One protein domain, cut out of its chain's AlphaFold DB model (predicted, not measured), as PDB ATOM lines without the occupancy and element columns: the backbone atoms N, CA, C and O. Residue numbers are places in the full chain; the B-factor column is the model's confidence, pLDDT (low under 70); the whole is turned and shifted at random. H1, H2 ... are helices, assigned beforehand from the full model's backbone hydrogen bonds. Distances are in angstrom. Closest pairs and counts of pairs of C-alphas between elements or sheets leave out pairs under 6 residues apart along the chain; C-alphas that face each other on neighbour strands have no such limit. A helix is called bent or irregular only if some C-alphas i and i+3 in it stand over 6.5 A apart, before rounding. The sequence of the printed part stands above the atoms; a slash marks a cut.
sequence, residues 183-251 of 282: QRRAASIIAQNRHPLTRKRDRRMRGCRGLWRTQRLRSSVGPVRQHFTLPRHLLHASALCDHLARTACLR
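Overview. This is residues 183 to 251 of the 282 residues of a protein of Pandoraea sputorum (UniProt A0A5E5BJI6). Four helices are strung one after another into a wide, open U: H1 and H2, with a corner between them, make one arm, H3 makes the base, and H4 makes the other arm. The middle of the U is empty, and no helix touches another. The printed part has 69 residues, with four named helices in the order H1, H2, H3, H4 and no named strand; the class is all helix. It is extended, with a radius of gyration of the C-alphas of 18.9 A and spans of 41 by 38 by 22 A.

Arrangement. H1, residues 183 to 193, and H2, residues 196 to 206, are close but not clearly touching; their closest C-alphas, those of Asn 193 and Arg 199, are 7.5 A apart. Their lines are about perpendicular, at 75 degrees. H3, residues 211 to 228, is apart from H1 and from H2. H4, residues 237 to 251, is apart from H1, H2 and H3. In H1, H2 and H4 every O i to N i+4 pair is within hydrogen-bond range; in H3 10 of 14 are.

Along the chain. H1 begins at C-alpha 183, at (-30.534, -105.093, 37.476), and is 15.4 A long from first to last C-alpha; H2 is 15.1 A long. H3, the longest helix, begins at C-alpha 211, at (4.409, -110.318, 34.074), and is 25.3 A long. It has a kink of 32 degrees near residue 222, and is neither bent nor irregular, but only just: C-alphas 220 and 223 are 6.4 A apart. H4 is 21.4 A long and ends at C-alpha 251, at (-26.404, -139.159, 24.661).

Size, cuts and confidence. The two C-alphas farthest apart, those of Trp 212 and Cys 249, are 46.3 A apart. The printed part has no cut. The links H1 to H2 and H2 to H3 are tight, and H3 to H4, with 8 residues, is short. The mean pLDDT of the printed part is 78.1; 16 residues are under 70, among them residues 184 to 186, 228 to 230 and 232 to 235.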
ATOM      1  N   GLN A 183     -30.479-104.425  36.177       71.50
ATOM      2  CA  GLN A 183     -30.534-105.093  37.476       71.50
ATOM      3  C   GLN A 183     -30.608-106.629  37.361       71.50
ATOM      4  O   GLN A 183     -29.911-107.338  38.088       71.50
ATOM      5  N   ARG A 184     -31.371-107.178  36.401       64.88
ATOM      6  CA  ARG A 184     -31.433-108.634  36.167       64.88
ATOM      7  C   ARG A 184     -30.154-109.181  35.532       64.88
ATOM      8  O   ARG A 184     -29.769-110.315  35.821       64.88
ATOM      9  N   ARG A 185     -29.465-108.388  34.700       60.97
ATOM     10  CA  ARG A 185     -28.148-108.766  34.151       60.97
ATOM     11  C   ARG A 185     -27.082-108.786  35.249       60.97
ATOM     12  O   ARG A 185     -26.345-109.764  35.351       60.97
ATOM     13  N   ALA A 186     -27.068-107.776  36.119       67.06
ATOM     14  CA  ALA A 186     -26.157-107.712  37.261       67.06
ATOM     15  C   ALA A 186     -26.363-108.890  38.233       67.06
ATOM     16  O   ALA A 186     -25.395-109.547  38.617       67.06
ATOM     17  N   ALA A 187     -27.614-109.240  38.550       70.75
ATOM     18  CA  ALA A 187     -27.927-110.390  39.402       70.75
ATOM     19  C   ALA A 187     -27.446-111.729  38.803       70.75
ATOM     20  O   ALA A 187     -26.908-112.571  39.523       70.75
ATOM     21  N   SER A 188     -27.565-111.912  37.481       74.38
ATOM     22  CA  SER A 188     -27.063-113.106  36.782       74.38
ATOM     23  C   SER A 188     -25.537-113.220  36.846       74.38
ATOM     24  O   SER A 188     -25.007-114.309  37.061       74.38
ATOM     25  N   ILE A 189     -24.824-112.101  36.689       63.06
ATOM     26  CA  ILE A 189     -23.357-112.064  36.773       63.06
ATOM     27  C   ILE A 189     -22.901-112.389  38.203       63.06
ATOM     28  O   ILE A 189     -21.973-113.173  38.401       63.06
ATOM     29  N   ILE A 190     -23.588-111.857  39.218       74.69
ATOM     30  CA  ILE A 190     -23.297-112.158  40.627       74.69
ATOM     31  C   ILE A 190     -23.549-113.642  40.934       74.69
ATOM     32  O   ILE A 190     -22.728-114.273  41.599       74.69
ATOM     33  N   ALA A 191     -24.639-114.221  40.421       70.94
ATOM     34  CA  ALA A 191     -24.956-115.635  40.608       70.94
ATOM     35  C   ALA A 191     -23.906-116.559  39.962       70.94
ATOM     36  O   ALA A 191     -23.447-117.507  40.598       70.94
ATOM     37  N   GLN A 192     -23.451-116.243  38.745       65.06
ATOM     38  CA  GLN A 192     -22.394-116.996  38.056       65.06
ATOM     39  C   GLN A 192     -21.032-116.878  38.769       65.06
ATOM     40  O   GLN A 192     -20.278-117.852  38.849       65.06
ATOM     41  N   ASN A 193     -20.745-115.725  39.380       68.94
ATOM     42  CA  ASN A 193     -19.507-115.478  40.128       68.94
ATOM     43  C   ASN A 193     -19.487-116.058  41.555       68.94
ATOM     44  O   ASN A 193     -18.444-116.048  42.218       68.94
ATOM     45  N   ARG A 194     -20.607-116.598  42.051       74.75
ATOM     46  CA  ARG A 194     -20.671-117.290  43.352       74.75
ATOM     47  C   ARG A 194     -20.245-118.756  43.290       74.75
ATOM     48  O   ARG A 194     -20.136-119.390  44.337       74.75
ATOM     49  N   HIS A 195     -19.943-119.298  42.110       87.25
ATOM     50  CA  HIS A 195     -19.524-120.689  41.995       87.25
ATOM     51  C   HIS A 195     -18.145-120.920  42.663       87.25
ATOM     52  O   HIS A 195     -17.156-120.263  42.311       87.25
ATOM     53  N   PRO A 196     -18.018-121.897  43.588       86.38
ATOM     54  CA  PRO A 196     -16.762-122.181  44.290       86.38
ATOM     55  C   PRO A 196     -15.574-122.519  43.379       86.38
ATOM     56  O   PRO A 196     -14.436-122.200  43.718       86.38
ATOM     57  N   LEU A 197     -15.819-123.138  42.218       80.81
ATOM     58  CA  LEU A 197     -14.785-123.478  41.240       80.81
ATOM     59  C   LEU A 197     -14.183-122.226  40.604       80.81
ATOM     60  O   LEU A 197     -12.961-122.117  40.514       80.81
ATOM     61  N   THR A 198     -15.015-121.244  40.258       75.88
ATOM     62  CA  THR A 198     -14.566-119.965  39.699       75.88
ATOM     63  C   THR A 198     -13.753-119.180  40.726       75.88
ATOM     64  O   THR A 198     -12.676-118.692  40.398       75.88
ATOM     65  N   ARG A 199     -14.170-119.158  42.003       79.62
ATOM     66  CA  ARG A 199     -13.383-118.536  43.089       79.62
ATOM     67  C   ARG A 199     -12.072-119.267  43.390       79.62
ATOM     68  O   ARG A 199     -11.061-118.607  43.621       79.62
ATOM     69  N   LYS A 200     -12.054-120.606  43.393       83.19
ATOM     70  CA  LYS A 200     -10.816-121.393  43.569       83.19
ATOM     71  C   LYS A 200      -9.847-121.166  42.408       83.19
ATOM     72  O   LYS A 200      -8.656-120.989  42.648       83.19
ATOM     73  N   ARG A 201     -10.353-121.114  41.172       82.62
ATOM     74  CA  ARG A 201      -9.564-120.773  39.983       82.62
ATOM     75  C   ARG A 201      -9.021-119.349  40.069       82.62
ATOM     76  O   ARG A 201      -7.825-119.169  39.880       82.62
ATOM     77  N   ASP A 202      -9.855-118.371  40.412       79.88
ATOM     78  CA  ASP A 202      -9.439-116.971  40.545       79.88
ATOM     79  C   ASP A 202      -8.357-116.811  41.625       79.88
ATOM     80  O   ASP A 202      -7.325-116.196  41.382       79.88
ATOM     81  N   ARG A 203      -8.505-117.472  42.782       87.31
ATOM     82  CA  ARG A 203      -7.464-117.511  43.826       87.31
ATOM     83  C   ARG A 203      -6.153-118.137  43.342       87.31
ATOM     84  O   ARG A 203      -5.095-117.602  43.653       87.31
ATOM     85  N   ARG A 204      -6.205-119.218  42.555       82.38
ATOM     86  CA  ARG A 204      -5.007-119.831  41.952       82.38
ATOM     87  C   ARG A 204      -4.354-118.913  40.912       82.38
ATOM     88  O   ARG A 204      -3.134-118.812  40.885       82.38
ATOM     89  N   MET A 205      -5.144-118.188  40.115       78.81
ATOM     90  CA  MET A 205      -4.628-117.230  39.126       78.81
ATOM     91  C   MET A 205      -4.137-115.914  39.747       78.81
ATOM     92  O   MET A 205      -3.288-115.246  39.162       78.81
ATOM     93  N   ARG A 206      -4.587-115.540  40.954       81.38
ATOM     94  CA  ARG A 206      -4.054-114.372  41.682       81.38
ATOM     95  C   ARG A 206      -2.566-114.513  42.027       81.38
ATOM     96  O   ARG A 206      -1.882-113.498  42.083       81.38
ATOM     97  N   GLY A 207      -2.050-115.738  42.157       83.12
ATOM     98  CA  GLY A 207      -0.610-116.013  42.293       83.12
ATOM     99  C   GLY A 207       0.198-115.877  40.990       83.12
ATOM    100  O   GLY A 207       1.429-115.916  41.017       83.12
ATOM    101  N   CYS A 208      -0.475-115.695  39.849       69.44
ATOM    102  CA  CYS A 208       0.138-115.551  38.526       69.44
ATOM    103  C   CYS A 208       0.278-114.087  38.078       69.44
ATOM    104  O   CYS A 208       0.605-113.844  36.924       69.44
ATOM    105  N   ARG A 209       0.069-113.102  38.962       79.44
ATOM    106  CA  ARG A 209       0.068-111.667  38.610       79.44
ATOM    107  C   ARG A 209       1.432-111.071  38.232       79.44
ATOM    108  O   ARG A 209       1.498-109.899  37.888       79.44
ATOM    109  N   GLY A 210       2.511-111.852  38.256       89.69
ATOM    110  CA  GLY A 210       3.798-111.413  37.719       89.69
ATOM    111  C   GLY A 210       3.800-111.477  36.191       89.69
ATOM    112  O   GLY A 210       3.497-112.535  35.632       89.69
ATOM    113  N   LEU A 211       4.198-110.385  35.530       83.38
ATOM    114  CA  LEU A 211       4.409-110.318  34.074       83.38
ATOM    115  C   LEU A 211       5.237-111.513  33.576       83.38
ATOM    116  O   LEU A 211       4.824-112.224  32.666       83.38
ATOM    117  N   TRP A 212       6.320-111.830  34.288       86.12
ATOM    118  CA  TRP A 212       7.207-112.957  33.993       86.12
ATOM    119  C   TRP A 212       6.538-114.336  34.120       86.12
ATOM    120  O   TRP A 212       6.710-115.211  33.271       86.12
ATOM    121  N   ARG A 213       5.723-114.543  35.165       80.94
ATOM    122  CA  ARG A 213       4.998-115.812  35.375       80.94
ATOM    123  C   ARG A 213       3.879-115.989  34.349       80.94
ATOM    124  O   ARG A 213       3.655-117.101  33.881       80.94
ATOM    125  N   THR A 214       3.224-114.895  33.963       83.12
ATOM    126  CA  THR A 214       2.220-114.888  32.894       83.12
ATOM    127  C   THR A 214       2.861-115.163  31.536       83.12
ATOM    128  O   THR A 214       2.324-115.952  30.765       83.12
ATOM    129  N   GLN A 215       4.024-114.577  31.249       87.19
ATOM    130  CA  GLN A 215       4.748-114.796  29.998       87.19
ATOM    131  C   GLN A 215       5.233-116.244  29.865       87.19
ATOM    132  O   GLN A 215       4.993-116.860  28.831       87.19
ATOM    133  N   ARG A 216       5.805-116.824  30.929       85.81
ATOM    134  CA  ARG A 216       6.238-118.233  30.954       85.81
ATOM    135  C   ARG A 216       5.071-119.217  30.827       85.81
ATOM    136  O   ARG A 216       5.202-120.249  30.178       85.81
ATOM    137  N   LEU A 217       3.919-118.894  31.418       81.69
ATOM    138  CA  LEU A 217       2.693-119.680  31.253       81.69
ATOM    139  C   LEU A 217       2.120-119.545  29.831       81.69
ATOM    140  O   LEU A 217       1.620-120.510  29.268       81.69
ATOM    141  N   ARG A 218       2.191-118.356  29.221       79.50
ATOM    142  CA  ARG A 218       1.743-118.154  27.835       79.50
ATOM    143  C   ARG A 218       2.664-118.845  26.829       79.50
ATOM    144  O   ARG A 218       2.147-119.384  25.855       79.50
ATOM    145  N   SER A 219       3.976-118.873  27.070       82.44
ATOM    146  CA  SER A 219       4.925-119.581  26.204       82.44
ATOM    147  C   SER A 219       4.791-121.101  26.318       82.44
ATOM    148  O   SER A 219       4.803-121.779  25.294       82.44
ATOM    149  N   SER A 220       4.549-121.648  27.516       83.06
ATOM    150  CA  SER A 220       4.340-123.094  27.702       83.06
ATOM    151  C   SER A 220       3.007-123.614  27.150       83.06
ATOM    152  O   SER A 220       2.872-124.803  26.872       83.06
ATOM    153  N   VAL A 221       2.021-122.736  26.941       81.31
ATOM    154  CA  VAL A 221       0.739-123.086  26.302       81.31
ATOM    155  C   VAL A 221       0.850-123.150  24.769       81.31
ATOM    156  O   VAL A 221      -0.009-123.753  24.129       81.31
ATOM    157  N   GLY A 222       1.903-122.587  24.167       85.31
ATOM    158  CA  GLY A 222       2.149-122.647  22.718       85.31
ATOM    159  C   GLY A 222       2.211-124.081  22.163       85.31
ATOM    160  O   GLY A 222       1.422-124.399  21.273       85.31
ATOM    161  N   PRO A 223       3.047-124.973  22.725       83.00
ATOM    162  CA  PRO A 223       3.127-126.380  22.310       83.00
ATOM    163  C   PRO A 223       1.836-127.164  22.568       83.00
ATOM    164  O   PRO A 223       1.392-127.951  21.742       83.00
ATOM    165  N   VAL A 224       1.155-126.897  23.686       82.88
ATOM    166  CA  VAL A 224      -0.124-127.556  24.003       82.88
ATOM    167  C   VAL A 224      -1.197-127.183  22.977       82.88
ATOM    168  O   VAL A 224      -1.997-128.025  22.577       82.88
ATOM    169  N   ARG A 225      -1.194-125.939  22.482       68.94
ATOM    170  CA  ARG A 225      -2.103-125.527  21.409       68.94
ATOM    171  C   ARG A 225      -1.876-126.306  20.120       68.94
ATOM    172  O   ARG A 225      -2.870-126.569  19.464       68.94
ATOM    173  N   GLN A 226      -0.654-126.735  19.806       78.12
ATOM    174  CA  GLN A 226      -0.374-127.538  18.607       78.12
ATOM    175  C   GLN A 226      -1.042-128.921  18.664       78.12
ATOM    176  O   GLN A 226      -1.490-129.427  17.641       78.12
ATOM    177  N   HIS A 227      -1.195-129.499  19.860       75.44
ATOM    178  CA  HIS A 227      -1.857-130.797  20.040       75.44
ATOM    179  C   HIS A 227      -3.391-130.715  20.093       75.44
ATOM    180  O   HIS A 227      -4.067-131.704  19.827       75.44
ATOM    181  N   PHE A 228      -3.957-129.548  20.426       68.19
ATOM    182  CA  PHE A 228      -5.413-129.343  20.520       68.19
ATOM    183  C   PHE A 228      -5.998-128.468  19.411       68.19
ATOM    184  O   PHE A 228      -7.221-128.317  19.325       68.19
ATOM    185  N   THR A 229      -5.170-127.905  18.532       66.38
ATOM    186  CA  THR A 229      -5.624-127.435  17.228       66.38
ATOM    187  C   THR A 229      -5.959-128.659  16.396       66.38
ATOM    188  O   THR A 229      -5.179-129.078  15.547       66.38
ATOM    189  N   LEU A 230      -7.147-129.227  16.632       68.25
ATOM    190  CA  LEU A 230      -7.811-129.998  15.595       68.25
ATOM    191  C   LEU A 230      -7.729-129.150  14.324       68.25
ATOM    192  O   LEU A 230      -8.119-127.974  14.380       68.25
ATOM    193  N   PRO A 231      -7.178-129.681  13.225       75.38
ATOM    194  CA  PRO A 231      -7.071-128.942  11.986       75.38
ATOM    195  C   PRO A 231      -8.488-128.608  11.521       75.38
ATOM    196  O   PRO A 231      -9.170-129.399  10.879       75.38
ATOM    197  N   ARG A 232      -8.955-127.407  11.884       62.69
ATOM    198  CA  ARG A 232     -10.266-126.873  11.488       62.69
ATOM    199  C   ARG A 232     -10.380-126.745   9.970       62.69
ATOM    200  O   ARG A 232     -11.484-126.654   9.464       62.69
ATOM    201  N   HIS A 233      -9.244-126.749   9.277       66.44
ATOM    202  CA  HIS A 233      -9.150-126.784   7.826       66.44
ATOM    203  C   HIS A 233      -9.278-128.201   7.236       66.44
ATOM    204  O   HIS A 233      -9.552-128.315   6.051       66.44
ATOM    205  N   LEU A 234      -9.112-129.269   8.029       69.06
ATOM    206  CA  LEU A 234      -9.300-130.659   7.577       69.06
ATOM    207  C   LEU A 234     -10.664-131.237   7.966       69.06
ATOM    208  O   LEU A 234     -11.096-132.235   7.398       69.06
ATOM    209  N   LEU A 235     -11.373-130.614   8.908       67.50
ATOM    210  CA  LEU A 235     -12.765-130.950   9.179       67.50
ATOM    211  C   LEU A 235     -13.660-130.062   8.325       67.50
ATOM    212  O   LEU A 235     -13.981-128.936   8.701       67.50
ATOM    213  N   HIS A 236     -14.074-130.600   7.179       83.81
ATOM    214  CA  HIS A 236     -15.168-130.034   6.400       83.81
ATOM    215  C   HIS A 236     -16.356-129.799   7.346       83.81
ATOM    216  O   HIS A 236     -16.682-130.669   8.159       83.81
ATOM    217  N   ALA A 237     -16.982-128.622   7.291       80.06
ATOM    218  CA  ALA A 237     -18.011-128.228   8.261       80.06
ATOM    219  C   ALA A 237     -19.144-129.270   8.384       80.06
ATOM    220  O   ALA A 237     -19.669-129.487   9.474       80.06
ATOM    221  N   SER A 238     -19.441-129.977   7.290       85.88
ATOM    222  CA  SER A 238     -20.362-131.118   7.238       85.88
ATOM    223  C   SER A 238     -19.941-132.277   8.147       85.88
ATOM    224  O   SER A 238     -20.741-132.730   8.959       85.88
ATOM    225  N   ALA A 239     -18.676-132.703   8.105       83.81
ATOM    226  CA  ALA A 239     -18.168-133.805   8.926       83.81
ATOM    227  C   ALA A 239     -18.214-133.484  10.430       83.81
ATOM    228  O   ALA A 239     -18.484-134.358  11.257       83.81
ATOM    229  N   LEU A 240     -17.996-132.216  10.797       83.75
ATOM    230  CA  LEU A 240     -18.157-131.764  12.178       83.75
ATOM    231  C   LEU A 240     -19.632-131.791  12.606       83.75
ATOM    232  O   LEU A 240     -19.938-132.256  13.704       83.75
ATOM    233  N   CYS A 241     -20.544-131.322  11.751       85.88
ATOM    234  CA  CYS A 241     -21.984-131.382  12.005       85.88
ATOM    235  C   CYS A 241     -22.478-132.827  12.172       85.88
ATOM    236  O   CYS A 241     -23.194-133.104  13.135       85.88
ATOM    237  N   ASP A 242     -22.024-133.758  11.331       90.19
ATOM    238  CA  ASP A 242     -22.382-135.178  11.422       90.19
ATOM    239  C   ASP A 242     -21.842-135.829  12.697       90.19
ATOM    240  O   ASP A 242     -22.547-136.579  13.376       90.19
ATOM    241  N   HIS A 243     -20.600-135.515  13.077       87.12
ATOM    242  CA  HIS A 243     -20.015-136.013  14.321       87.12
ATOM    243  C   HIS A 243     -20.784-135.508  15.553       87.12
ATOM    244  O   HIS A 243     -21.065-136.269  16.486       87.12
ATOM    245  N   LEU A 244     -21.184-134.234  15.550       88.00
ATOM    246  CA  LEU A 244     -21.999-133.650  16.616       88.00
ATOM    247  C   LEU A 244     -23.418-134.241  16.648       88.00
ATOM    248  O   LEU A 244     -23.931-134.519  17.731       88.00
ATOM    249  N   ALA A 245     -24.031-134.512  15.492       89.75
ATOM    250  CA  ALA A 245     -25.338-135.163  15.408       89.75
ATOM    251  C   ALA A 245     -25.305-136.603  15.955       89.75
ATOM    252  O   ALA A 245     -26.150-136.982  16.769       89.75
ATOM    253  N   ARG A 246     -24.283-137.390  15.588       85.06
ATOM    254  CA  ARG A 246     -24.100-138.769  16.080       85.06
ATOM    255  C   ARG A 246     -23.868-138.812  17.588       85.06
ATOM    256  O   ARG A 246     -24.488-139.606  18.294       85.06
ATOM    257  N   THR A 247     -23.018-137.928  18.107       82.19
ATOM    258  CA  THR A 247     -22.731-137.862  19.550       82.19
ATOM    259  C   THR A 247     -23.918-137.347  20.369       82.19
ATOM    260  O   THR A 247     -24.113-137.797  21.501       82.19
ATOM    261  N   ALA A 248     -24.754-136.469  19.807       84.12
ATOM    262  CA  ALA A 248     -26.010-136.055  20.429       84.12
ATOM    263  C   ALA A 248     -27.024-137.212  20.512       84.12
ATOM    264  O   ALA A 248     -27.660-137.385  21.552       84.12
ATOM    265  N   CYS A 249     -27.124-138.051  19.474       77.50
ATOM    266  CA  CYS A 249     -28.020-139.215  19.465       77.50
ATOM    267  C   CYS A 249     -27.628-140.272  20.510       77.50
ATOM    268  O   CYS A 249     -28.490-140.783  21.226       77.50
ATOM    269  N   LEU A 250     -26.329-140.549  20.664       71.62
ATOM    270  CA  LEU A 250     -25.826-141.501  21.667       71.62
ATOM    271  C   LEU A 250     -26.073-141.032  23.107       71.62
ATOM    272  O   LEU A 250     -26.239-141.839  24.018       71.62
ATOM    273  N   ARG A 251     -26.129-139.715  23.333       67.00
ATOM    274  CA  ARG A 251     -26.404-139.159  24.661       67.00
ATOM    275  C   ARG A 251     -27.892-139.216  25.028       67.00
ATOM    276  O   ARG A 251     -28.209-139.280  26.212       67.00
TER     277      ARG A 251